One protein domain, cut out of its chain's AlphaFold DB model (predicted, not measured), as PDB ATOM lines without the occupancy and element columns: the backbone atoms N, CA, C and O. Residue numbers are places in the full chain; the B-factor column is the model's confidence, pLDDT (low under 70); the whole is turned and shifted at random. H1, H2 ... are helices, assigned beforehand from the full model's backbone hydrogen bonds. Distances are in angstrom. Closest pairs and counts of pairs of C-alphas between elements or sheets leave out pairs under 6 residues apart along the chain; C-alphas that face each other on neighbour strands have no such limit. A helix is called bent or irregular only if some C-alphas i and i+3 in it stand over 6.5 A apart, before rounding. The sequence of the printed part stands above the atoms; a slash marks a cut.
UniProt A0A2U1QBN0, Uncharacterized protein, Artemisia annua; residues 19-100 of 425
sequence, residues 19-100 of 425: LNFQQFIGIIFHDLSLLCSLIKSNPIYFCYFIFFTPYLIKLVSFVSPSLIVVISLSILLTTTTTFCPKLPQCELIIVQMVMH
ATOM      1  N   LEU A  19     -43.139 -23.255  11.855       65.81
ATOM      2  CA  LEU A  19     -43.969 -23.165  10.649       65.81
ATOM      3  C   LEU A  19     -44.366 -21.714  10.316       65.81
ATOM      4  O   LEU A  19     -44.355 -21.323   9.151       65.81
ATOM      5  N   ASN A  20     -44.645 -20.895  11.337       79.06
ATOM      6  CA  ASN A  20     -45.046 -19.495  11.151       79.06
ATOM      7  C   ASN A  20     -43.888 -18.621  10.652       79.06
ATOM      8  O   ASN A  20     -44.098 -17.696   9.873       79.06
ATOM      9  N   PHE A  21     -42.655 -18.928  11.065       81.69
ATOM     10  CA  PHE A  21     -41.482 -18.171  10.631       81.69
ATOM     11  C   PHE A  21     -41.177 -18.389   9.144       81.69
ATOM     12  O   PHE A  21     -40.879 -17.435   8.429       81.69
ATOM     13  N   GLN A  22     -41.319 -19.624   8.654       86.50
ATOM     14  CA  GLN A  22     -41.154 -19.941   7.232       86.50
ATOM     15  C   GLN A  22     -42.198 -19.232   6.358       86.50
ATOM     16  O   GLN A  22     -41.854 -18.680   5.315       86.50
ATOM     17  N   GLN A  23     -43.457 -19.182   6.804       90.06
ATOM     18  CA  GLN A  23     -44.516 -18.450   6.099       90.06
ATOM     19  C   GLN A  23     -44.244 -16.943   6.068       90.06
ATOM     20  O   GLN A  23     -44.369 -16.317   5.019       90.06
ATOM     21  N   PHE A  24     -43.808 -16.373   7.193       84.56
ATOM     22  CA  PHE A  24     -43.454 -14.957   7.277       84.56
ATOM     23  C   PHE A  24     -42.290 -14.592   6.345       84.56
ATOM     24  O   PHE A  24     -42.370 -13.612   5.609       84.56
ATOM     25  N   ILE A  25     -41.238 -15.415   6.319       90.38
ATOM     26  CA  ILE A  25     -40.127 -15.255   5.375       90.38
ATOM     27  C   ILE A  25     -40.631 -15.313   3.928       90.38
ATOM     28  O   ILE A  25     -40.230 -14.485   3.114       90.38
ATOM     29  N   GLY A  26     -41.527 -16.252   3.612       94.38
ATOM     30  CA  GLY A  26     -42.122 -16.372   2.280       94.38
ATOM     31  C   GLY A  26     -42.842 -15.098   1.828       94.38
ATOM     32  O   GLY A  26     -42.647 -14.667   0.694       94.38
ATOM     33  N   ILE A  27     -43.602 -14.460   2.725       93.56
ATOM     34  CA  ILE A  27     -44.286 -13.184   2.451       93.56
ATOM     35  C   ILE A  27     -43.263 -12.074   2.179       93.56
ATOM     36  O   ILE A  27     -43.365 -11.389   1.167       93.56
ATOM     37  N   ILE A  28     -42.223 -11.952   3.013       91.94
ATOM     38  CA  ILE A  28     -41.174 -10.939   2.810       91.94
ATOM     39  C   ILE A  28     -40.474 -11.127   1.460       91.94
ATOM     40  O   ILE A  28     -40.258 -10.153   0.743       91.94
ATOM     41  N   PHE A  29     -40.113 -12.361   1.095       94.56
ATOM     42  CA  PHE A  29     -39.468 -12.628  -0.194       94.56
ATOM     43  C   PHE A  29     -40.390 -12.342  -1.377       94.56
ATOM     44  O   PHE A  29     -39.927 -11.829  -2.395       94.56
ATOM     45  N   HIS A  30     -41.680 -12.651  -1.248       96.62
ATOM     46  CA  HIS A  30     -42.671 -12.329  -2.265       96.62
ATOM     47  C   HIS A  30     -42.784 -10.811  -2.469       96.62
ATOM     48  O   HIS A  30     -42.684 -10.335  -3.599       96.62
ATOM     49  N   ASP A  31     -42.889 -10.046  -1.385       95.00
ATOM     50  CA  ASP A  31     -42.996  -8.586  -1.446       95.00
ATOM     51  C   ASP A  31     -41.707  -7.940  -1.967       95.00
ATOM     52  O   ASP A  31     -41.746  -6.999  -2.760       95.00
ATOM     53  N   LEU A  32     -40.549  -8.491  -1.600       92.75
ATOM     54  CA  LEU A  32     -39.258  -8.055  -2.124       92.75
ATOM     55  C   LEU A  32     -39.117  -8.374  -3.620       92.75
ATOM     56  O   LEU A  32     -38.585  -7.564  -4.373       92.75
ATOM     57  N   SER A  33     -39.644  -9.510  -4.079       95.25
ATOM     58  CA  SER A  33     -39.701  -9.849  -5.506       95.25
ATOM     59  C   SER A  33     -40.609  -8.890  -6.286       95.25
ATOM     60  O   SER A  33     -40.236  -8.416  -7.363       95.25
ATOM     61  N   LEU A  34     -41.769  -8.528  -5.726       94.62
ATOM     62  CA  LEU A  34     -42.652  -7.507  -6.299       94.62
ATOM     63  C   LEU A  34     -41.964  -6.139  -6.371       94.62
ATOM     64  O   LEU A  34     -42.055  -5.466  -7.400       94.62
ATOM     65  N   LEU A  35     -41.226  -5.758  -5.326       92.12
ATOM     66  CA  LEU A  35     -40.417  -4.540  -5.320       92.12
ATOM     67  C   LEU A  35     -39.365  -4.578  -6.438       92.12
ATOM     68  O   LEU A  35     -39.252  -3.624  -7.202       92.12
ATOM     69  N   CYS A  36     -38.641  -5.688  -6.597       95.56
ATOM     70  CA  CYS A  36     -37.671  -5.864  -7.680       95.56
ATOM     71  C   CYS A  36     -38.317  -5.732  -9.069       95.56
ATOM     72  O   CYS A  36     -37.751  -5.092  -9.955       95.56
ATOM     73  N   SER A  37     -39.516  -6.284  -9.263       96.31
ATOM     74  CA  SER A  37     -40.284  -6.123 -10.506       96.31
ATOM     75  C   SER A  37     -40.725  -4.671 -10.740       96.31
ATOM     76  O   SER A  37     -40.685  -4.184 -11.874       96.31
ATOM     77  N   LEU A  38     -41.088  -3.937  -9.684       93.50
ATOM     78  CA  LEU A  38     -41.410  -2.508  -9.763       93.50
ATOM     79  C   LEU A  38     -40.180  -1.679 -10.159       93.50
ATOM     80  O   LEU A  38     -40.271  -0.823 -11.036       93.50
ATOM     81  N   ILE A  39     -39.021  -1.986  -9.574       95.12
ATOM     82  CA  ILE A  39     -37.743  -1.335  -9.894       95.12
ATOM     83  C   ILE A  39     -37.385  -1.557 -11.366       95.12
ATOM     84  O   ILE A  39     -37.050  -0.604 -12.068       95.12
ATOM     85  N   LYS A  40     -37.514  -2.798 -11.853       95.25
ATOM     86  CA  LYS A  40     -37.214  -3.151 -13.249       95.25
ATOM     87  C   LYS A  40     -38.166  -2.499 -14.247       95.25
ATOM     88  O   LYS A  40     -37.731  -2.062 -15.305       95.25
ATOM     89  N   SER A  41     -39.459  -2.439 -13.930       97.38
ATOM     90  CA  SER A  41     -40.458  -1.855 -14.837       97.38
ATOM     91  C   SER A  41     -40.374  -0.331 -14.921       97.38
ATOM     92  O   SER A  41     -40.777   0.243 -15.930       97.38
ATOM     93  N   ASN A  42     -39.866   0.328 -13.877       95.88
ATOM     94  CA  ASN A  42     -39.959   1.776 -13.714       95.88
ATOM     95  C   ASN A  42     -38.675   2.380 -13.106       95.88
ATOM     96  O   ASN A  42     -38.721   2.974 -12.022       95.88
ATOM     97  N   PRO A  43     -37.526   2.297 -13.804       95.50
ATOM     98  CA  PRO A  43     -36.237   2.722 -13.255       95.50
ATOM     99  C   PRO A  43     -36.208   4.215 -12.890       95.50
ATOM    100  O   PRO A  43     -35.618   4.593 -11.885       95.50
ATOM    101  N   ILE A  44     -36.916   5.070 -13.638       95.75
ATOM    102  CA  ILE A  44     -36.969   6.520 -13.380       95.75
ATOM    103  C   ILE A  44     -37.664   6.824 -12.045       95.75
ATOM    104  O   ILE A  44     -37.150   7.603 -11.242       95.75
ATOM    105  N   TYR A  45     -38.810   6.191 -11.771       94.69
ATOM    106  CA  TYR A  45     -39.516   6.366 -10.498       94.69
ATOM    107  C   TYR A  45     -38.690   5.845  -9.323       94.69
ATOM    108  O   TYR A  45     -38.696   6.451  -8.251       94.69
ATOM    109  N   PHE A  46     -37.931   4.770  -9.534       94.81
ATOM    110  CA  PHE A  46     -37.011   4.266  -8.527       94.81
ATOM    111  C   PHE A  46     -35.849   5.233  -8.256       94.81
ATOM    112  O   PHE A  46     -35.533   5.485  -7.095       94.81
ATOM    113  N   CYS A  47     -35.276   5.863  -9.285       95.19
ATOM    114  CA  CYS A  47     -34.271   6.913  -9.106       95.19
ATOM    115  C   CYS A  47     -34.822   8.105  -8.310       95.19
ATOM    116  O   CYS A  47     -34.152   8.592  -7.398       95.19
ATOM    117  N   TYR A  48     -36.057   8.539  -8.588       96.75
ATOM    118  CA  TYR A  48     -36.726   9.549  -7.763       96.75
ATOM    119  C   TYR A  48     -36.900   9.069  -6.322       96.75
ATOM    120  O   TYR A  48     -36.589   9.808  -5.393       96.75
ATOM    121  N   PHE A  49     -37.341   7.830  -6.115       93.62
ATOM    122  CA  PHE A  49     -37.488   7.264  -4.779       93.62
ATOM    123  C   PHE A  49     -36.159   7.255  -4.009       93.62
ATOM    124  O   PHE A  49     -36.124   7.710  -2.866       93.62
ATOM    125  N   ILE A  50     -35.051   6.834  -4.631       94.50
ATOM    126  CA  ILE A  50     -33.706   6.887  -4.031       94.50
ATOM    127  C   ILE A  50     -33.321   8.332  -3.703       94.50
ATOM    128  O   ILE A  50     -32.899   8.621  -2.582       94.50
ATOM    129  N   PHE A  51     -33.521   9.257  -4.642       97.38
ATOM    130  CA  PHE A  51     -33.220  10.673  -4.444       97.38
ATOM    131  C   PHE A  51     -34.022  11.284  -3.284       97.38
ATOM    132  O   PHE A  51     -33.496  12.078  -2.499       97.38
ATOM    133  N   PHE A  52     -35.284  10.878  -3.126       96.56
ATOM    134  CA  PHE A  52     -36.157  11.342  -2.050       96.56
ATOM    135  C   PHE A  52     -36.016  10.552  -0.746       96.56
ATOM    136  O   PHE A  52     -36.442  11.042   0.298       96.56
ATOM    137  N   THR A  53     -35.369   9.386  -0.754       95.56
ATOM    138  CA  THR A  53     -35.152   8.537   0.429       95.56
ATOM    139  C   THR A  53     -34.596   9.298   1.639       95.56
ATOM    140  O   THR A  53     -35.179   9.162   2.714       95.56
ATOM    141  N   PRO A  54     -33.553  10.151   1.544       94.25
ATOM    142  CA  PRO A  54     -33.085  10.912   2.706       94.25
ATOM    143  C   PRO A  54     -34.154  11.858   3.278       94.25
ATOM    144  O   PRO A  54     -34.229  12.047   4.495       94.25
ATOM    145  N   TYR A  55     -35.016  12.422   2.429       96.19
ATOM    146  CA  TYR A  55     -36.119  13.284   2.855       96.19
ATOM    147  C   TYR A  55     -37.266  12.475   3.457       96.19
ATOM    148  O   TYR A  55     -37.816  12.886   4.475       96.19
ATOM    149  N   LEU A  56     -37.576  11.306   2.894       90.12
ATOM    150  CA  LEU A  56     -38.550  10.369   3.453       90.12
ATOM    151  C   LEU A  56     -38.090   9.840   4.812       90.12
ATOM    152  O   LEU A  56     -38.885   9.811   5.742       90.12
ATOM    153  N   ILE A  57     -36.807   9.514   4.985       87.62
ATOM    154  CA  ILE A  57     -36.249   9.126   6.288       87.62
ATOM    155  C   ILE A  57     -36.363  10.284   7.279       87.62
ATOM    156  O   ILE A  57     -36.724  10.064   8.434       87.62
ATOM    157  N   LYS A  58     -36.095  11.522   6.852       91.12
ATOM    158  CA  LYS A  58     -36.251  12.709   7.704       91.12
ATOM    159  C   LYS A  58     -37.715  12.960   8.077       91.12
ATOM    160  O   LYS A  58     -37.990  13.304   9.223       91.12
ATOM    161  N   LEU A  59     -38.641  12.734   7.147       89.50
ATOM    162  CA  LEU A  59     -40.082  12.806   7.372       89.50
ATOM    163  C   LEU A  59     -40.525  11.722   8.357       89.50
ATOM    164  O   LEU A  59     -41.106  12.037   9.387       89.50
ATOM    165  N   VAL A  60     -40.168  10.461   8.115       84.75
ATOM    166  CA  VAL A  60     -40.452   9.349   9.031       84.75
ATOM    167  C   VAL A  60     -39.819   9.602  10.396       84.75
ATOM    168  O   VAL A  60     -40.458   9.338  11.400       84.75
ATOM    169  N   SER A  61     -38.621  10.187  10.468       85.38
ATOM    170  CA  SER A  61     -37.975  10.569  11.734       85.38
ATOM    171  C   SER A  61     -38.716  11.690  12.463       85.38
ATOM    172  O   SER A  61     -38.740  11.699  13.689       85.38
ATOM    173  N   PHE A  62     -39.341  12.614  11.733       88.31
ATOM    174  CA  PHE A  62     -40.190  13.654  12.311       88.31
ATOM    175  C   PHE A  62     -41.495  13.077  12.867       88.31
ATOM    176  O   PHE A  62     -41.927  13.458  13.951       88.31
ATOM    177  N   VAL A  63     -42.092  12.108  12.166       87.44
ATOM    178  CA  VAL A  63     -43.295  11.401  12.636       87.44
ATOM    179  C   VAL A  63     -42.939  10.281  13.632       87.44
ATOM    180  O   VAL A  63     -43.811   9.782  14.331       87.44
ATOM    181  N   SER A  64     -41.663   9.908  13.759       84.88
ATOM    182  CA  SER A  64     -41.183   8.767  14.552       84.88
ATOM    183  C   SER A  64     -41.627   8.801  16.013       84.88
ATOM    184  O   SER A  64     -42.131   7.781  16.473       84.88
ATOM    185  N   PRO A  65     -41.574   9.929  16.750       87.62
ATOM    186  CA  PRO A  65     -42.098   9.957  18.114       87.62
ATOM    187  C   PRO A  65     -43.580   9.564  18.173       87.62
ATOM    188  O   PRO A  65     -43.980   8.779  19.027       87.62
ATOM    189  N   SER A  66     -44.380  10.036  17.215       83.88
ATOM    190  CA  SER A  66     -45.808   9.736  17.126       83.88
ATOM    191  C   SER A  66     -46.070   8.305  16.646       83.88
ATOM    192  O   SER A  66     -46.901   7.606  17.219       83.88
ATOM    193  N   LEU A  67     -45.336   7.830  15.636       84.44
ATOM    194  CA  LEU A  67     -45.472   6.470  15.108       84.44
ATOM    195  C   LEU A  67     -45.002   5.423  16.110       84.44
ATOM    196  O   LEU A  67     -45.647   4.392  16.227       84.44
ATOM    197  N   ILE A  68     -43.929   5.674  16.861       82.06
ATOM    198  CA  ILE A  68     -43.464   4.758  17.906       82.06
ATOM    199  C   ILE A  68     -44.543   4.607  18.975       82.06
ATOM    200  O   ILE A  68     -44.809   3.482  19.387       82.06
ATOM    201  N   VAL A  69     -45.193   5.699  19.392       89.25
ATOM    202  CA  VAL A  69     -46.298   5.640  20.363       89.25
ATOM    203  C   VAL A  69     -47.477   4.854  19.794       89.25
ATOM    204  O   VAL A  69     -47.975   3.960  20.470       89.25
ATOM    205  N   VAL A  70     -47.883   5.113  18.547       89.75
ATOM    206  CA  VAL A  70     -49.009   4.404  17.909       89.75
ATOM    207  C   VAL A  70     -48.697   2.924  17.682       89.75
ATOM    208  O   VAL A  70     -49.516   2.074  18.009       89.75
ATOM    209  N   ILE A  71     -47.511   2.589  17.175       85.00
ATOM    210  CA  ILE A  71     -47.086   1.201  16.945       85.00
ATOM    211  C   ILE A  71     -46.960   0.471  18.280       85.00
ATOM    212  O   ILE A  71     -47.429  -0.655  18.400       85.00
ATOM    213  N   SER A  72     -46.388   1.111  19.301       80.88
ATOM    214  CA  SER A  72     -46.269   0.524  20.639       80.88
ATOM    215  C   SER A  72     -47.637   0.327  21.292       80.88
ATOM    216  O   SER A  72     -47.855  -0.712  21.906       80.88
ATOM    217  N   LEU A  73     -48.579   1.258  21.107       88.12
ATOM    218  CA  LEU A  73     -49.964   1.118  21.562       88.12
ATOM    219  C   LEU A  73     -50.692  -0.004  20.810       88.12
ATOM    220  O   LEU A  73     -51.363  -0.810  21.442       88.12
ATOM    221  N   SER A  74     -50.518  -0.113  19.490       84.50
ATOM    222  CA  SER A  74     -51.084  -1.205  18.689       84.50
ATOM    223  C   SER A  74     -50.493  -2.562  19.060       84.50
ATOM    224  O   SER A  74     -51.232  -3.536  19.156       84.50
ATOM    225  N   ILE A  75     -49.184  -2.653  19.311       83.56
ATOM    226  CA  ILE A  75     -48.551  -3.884  19.801       83.56
ATOM    227  C   ILE A  75     -49.065  -4.202  21.203       83.56
ATOM    228  O   ILE A  75     -49.378  -5.357  21.478       83.56
ATOM    229  N   LEU A  76     -49.212  -3.207  22.080       87.00
ATOM    230  CA  LEU A  76     -49.780  -3.409  23.410       87.00
ATOM    231  C   LEU A  76     -51.220  -3.931  23.312       87.00
ATOM    232  O   LEU A  76     -51.531  -4.940  23.926       87.00
ATOM    233  N   LEU A  77     -52.052  -3.339  22.456       84.12
ATOM    234  CA  LEU A  77     -53.434  -3.766  22.223       84.12
ATOM    235  C   LEU A  77     -53.519  -5.162  21.580       84.12
ATOM    236  O   LEU A  77     -54.371  -5.980  21.920       84.12
ATOM    237  N   THR A  78     -52.604  -5.478  20.665       76.62
ATOM    238  CA  THR A  78     -52.550  -6.803  20.027       76.62
ATOM    239  C   THR A  78     -52.030  -7.858  21.003       76.62
ATOM    240  O   THR A  78     -52.483  -8.999  21.002       76.62
ATOM    241  N   THR A  79     -51.090  -7.508  21.879       77.25
ATOM    242  CA  THR A  79     -50.568  -8.438  22.890       77.25
ATOM    243  C   THR A  79     -51.572  -8.663  24.018       77.25
ATOM    244  O   THR A  79     -51.742  -9.805  24.434       77.25
ATOM    245  N   THR A  80     -52.320  -7.648  24.461       75.75
ATOM    246  CA  THR A  80     -53.395  -7.846  25.451       75.75
ATOM    247  C   THR A  80     -54.513  -8.737  24.910       75.75
ATOM    248  O   THR A  80     -54.972  -9.631  25.619       75.75
ATOM    249  N   THR A  81     -54.886  -8.575  23.637       69.19
ATOM    250  CA  THR A  81     -55.924  -9.399  22.992       69.19
ATOM    251  C   THR A  81     -55.459 -10.830  22.686       69.19
ATOM    252  O   THR A  81     -56.219 -11.778  22.871       69.19
ATOM    253  N   THR A  82     -54.201 -11.035  22.278       68.81
ATOM    254  CA  THR A  82     -53.686 -12.373  21.910       68.81
ATOM    255  C   THR A  82     -53.240 -13.227  23.097       68.81
ATOM    256  O   THR A  82     -53.403 -14.447  23.059       68.81
ATOM    257  N   PHE A  83     -52.705 -12.626  24.165       63.38
ATOM    258  CA  PHE A  83     -52.276 -13.372  25.356       63.38
ATOM    259  C   PHE A  83     -53.417 -13.669  26.330       63.38
ATOM    260  O   PHE A  83     -53.229 -14.437  27.278       63.38
ATOM    261  N   CYS A  84     -54.609 -13.122  26.095       49.06
ATOM    262  CA  CYS A  84     -55.760 -13.402  26.933       49.06
ATOM    263  C   CYS A  84     -57.059 -13.587  26.124       49.06
ATOM    264  O   CYS A  84     -58.016 -12.837  26.295       49.06
ATOM    265  N   PRO A  85     -57.166 -14.661  25.314       57.69
ATOM    266  CA  PRO A  85     -58.387 -14.988  24.567       57.69
ATOM    267  C   PRO A  85     -59.580 -15.374  25.470       57.69
ATOM    268  O   PRO A  85     -60.658 -15.685  24.980       57.69
ATOM    269  N   LYS A  86     -59.397 -15.376  26.800       52.72
ATOM    270  CA  LYS A  86     -60.442 -15.578  27.822       52.72
ATOM    271  C   LYS A  86     -60.733 -14.323  28.654       52.72
ATOM    272  O   LYS A  86     -61.498 -14.393  29.612       52.72
ATOM    273  N   LEU A  87     -60.171 -13.174  28.278       46.72
ATOM    274  CA  LEU A  87     -60.425 -11.887  28.918       46.72
ATOM    275  C   LEU A  87     -61.676 -11.113  28.443       46.72
ATOM    276  O   LEU A  87     -61.825  -9.999  28.934       46.72
ATOM    277  N   PRO A  88     -62.626 -11.616  27.613       54.47
ATOM    278  CA  PRO A  88     -63.859 -10.854  27.415       54.47
ATOM    279  C   PRO A  88     -64.635 -10.675  28.729       54.47
ATOM    280  O   PRO A  88     -65.364  -9.705  28.871       54.47
ATOM    281  N   GLN A  89     -64.453 -11.560  29.722       56.59
ATOM    282  CA  GLN A  89     -65.101 -11.424  31.033       56.59
ATOM    283  C   GLN A  89     -64.413 -10.415  31.960       56.59
ATOM    284  O   GLN A  89     -65.103  -9.671  32.649       56.59
ATOM    285  N   CYS A  90     -63.080 -10.354  31.996       52.31
ATOM    286  CA  CYS A  90     -62.391  -9.460  32.932       52.31
ATOM    287  C   CYS A  90     -62.387  -8.000  32.465       52.31
ATOM    288  O   CYS A  90     -62.479  -7.117  33.313       52.31
ATOM    289  N   GLU A  91     -62.337  -7.724  31.157       60.84
ATOM    290  CA  GLU A  91     -62.511  -6.352  30.653       60.84
ATOM    291  C   GLU A  91     -63.931  -5.841  30.919       60.84
ATOM    292  O   GLU A  91     -64.091  -4.712  31.377       60.84
ATOM    293  N   LEU A  92     -64.952  -6.696  30.772       64.38
ATOM    294  CA  LEU A  92     -66.332  -6.369  31.151       64.38
ATOM    295  C   LEU A  92     -66.464  -6.088  32.651       64.38
ATOM    296  O   LEU A  92     -67.150  -5.143  33.025       64.38
ATOM    297  N   ILE A  93     -65.771  -6.850  33.505       66.69
ATOM    298  CA  ILE A  93     -65.764  -6.628  34.959       66.69
ATOM    299  C   ILE A  93     -65.052  -5.319  35.312       66.69
ATOM    300  O   ILE A  93     -65.560  -4.569  36.138       66.69
ATOM    301  N   ILE A  94     -63.913  -5.002  34.689       73.12
ATOM    302  CA  ILE A  94     -63.185  -3.752  34.958       73.12
ATOM    303  C   ILE A  94     -64.011  -2.548  34.490       73.12
ATOM    304  O   ILE A  94     -64.157  -1.585  35.243       73.12
ATOM    305  N   VAL A  95     -64.616  -2.617  33.301       74.25
ATOM    306  CA  VAL A  95     -65.496  -1.555  32.788       74.25
ATOM    307  C   VAL A  95     -66.755  -1.422  33.650       74.25
ATOM    308  O   VAL A  95     -67.118  -0.303  34.004       74.25
ATOM    309  N   GLN A  96     -67.381  -2.529  34.070       76.31
ATOM    310  CA  GLN A  96     -68.520  -2.503  34.998       76.31
ATOM    311  C   GLN A  96     -68.148  -1.919  36.361       76.31
ATOM    312  O   GLN A  96     -68.931  -1.158  36.924       76.31
ATOM    313  N   MET A  97     -66.965  -2.238  36.886       79.94
ATOM    314  CA  MET A  97     -66.509  -1.747  38.184       79.94
ATOM    315  C   MET A  97     -66.217  -0.243  38.134       79.94
ATOM    316  O   MET A  97     -66.644   0.486  39.024       79.94
ATOM    317  N   VAL A  98     -65.583   0.240  37.060       78.62
ATOM    318  CA  VAL A  98     -65.356   1.678  36.832       78.62
ATOM    319  C   VAL A  98     -66.677   2.421  36.617       78.62
ATOM    320  O   VAL A  98     -66.865   3.497  37.178       78.62
ATOM    321  N   MET A  99     -67.630   1.843  35.876       76.81
ATOM    322  CA  MET A  99     -68.968   2.428  35.721       76.81
ATOM    323  C   MET A  99     -69.738   2.488  37.042       76.81
ATOM    324  O   MET A  99     -70.394   3.489  37.321       76.81
ATOM    325  N   HIS A 100     -69.673   1.434  37.858       75.94
ATOM    326  CA  HIS A 100     -70.351   1.397  39.152       75.94
ATOM    327  C   HIS A 100     -69.754   2.420  40.126       75.94
ATOM    328  O   HIS A 100     -70.504   3.082  40.837       75.94
TER     329      HIS A 100
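AT A GLANCE: This is residues 19 to 100 of the 425 residues of an uncharacterized protein of Artemisia annua (UniProt A0A2U1QBN0). A single file of helices winds through an open, flat curve: H1 is one long side, the bent helix H2 turns back at its near end and sweeps round as a wide bow, and H3 makes a short hook at the other end. The middle between H1 and the long arm H2b is empty, and no helix touches another. The printed part has 82 residues with three named helices, H1, H2 and H3 in that order, and no named strand; the class is all helix. It is extended, with a radius of gyration of the C-alphas of 20.8 A, and its C-alphas span 62 by 36 by 15 A, a flat outline.

IN THESE COORDINATES: H1 is residues 19 to 41, from C-alpha 19 at (-43.969, -23.165, 10.649), and is 33.4 A from first to last C-alpha. H2 is residues 43 to 83; by its hydrogen bonds it was assigned as one helix, but it is bent, with C-alphas 51 and 54 at 7.2 A. Its arm H2a is residues 43 to 51, 12.2 A long, and its arm H2b is residues 54 to 83, 38.4 A long, beginning with C-alpha 54 at (-33.085, 10.912, 2.706). H2b is itself irregular: C-alphas 62 and 65 are 7.1 A apart, and it has a kink of 63 degrees near residue 65. H3 is residues 88 to 100, 18.2 A long, and ends with C-alpha 100 at (-70.351, 1.397, 39.152).

HOW THE PARTS SIT: H1 and H2a are close but not clearly touching, with 2 pairs of C-alphas within 8 A; the closest C-alphas, those of Ile 39 and Phe 46, are 5.8 A apart. Their lines are only just about perpendicular, at 71 degrees. The lines of H2a and H2b are about perpendicular, at 90 degrees, though that of H2b is a rough one. H1 is apart from H2b and from H3. H3 is also apart from H2a and from H2b. In H1 and H2a every O i to N i+4 pair is within hydrogen-bond range; in H2b it is 24 of 26 pairs and in H3 8 of 9.

THE WHOLE: The two C-alphas farthest apart, those of Pro 43 and His 100, are 62.5 A apart. The printed part has no cut, and both links are tight: one residue between H1 and H2, four between H2 and H3. Residues 19 to 34, 40 to 45 and 48 to 100 stand free. The mean pLDDT of the printed part is 83.6; it is under 70 at residue 19 and at residues 81 to 93, and its mean over H3 is 68.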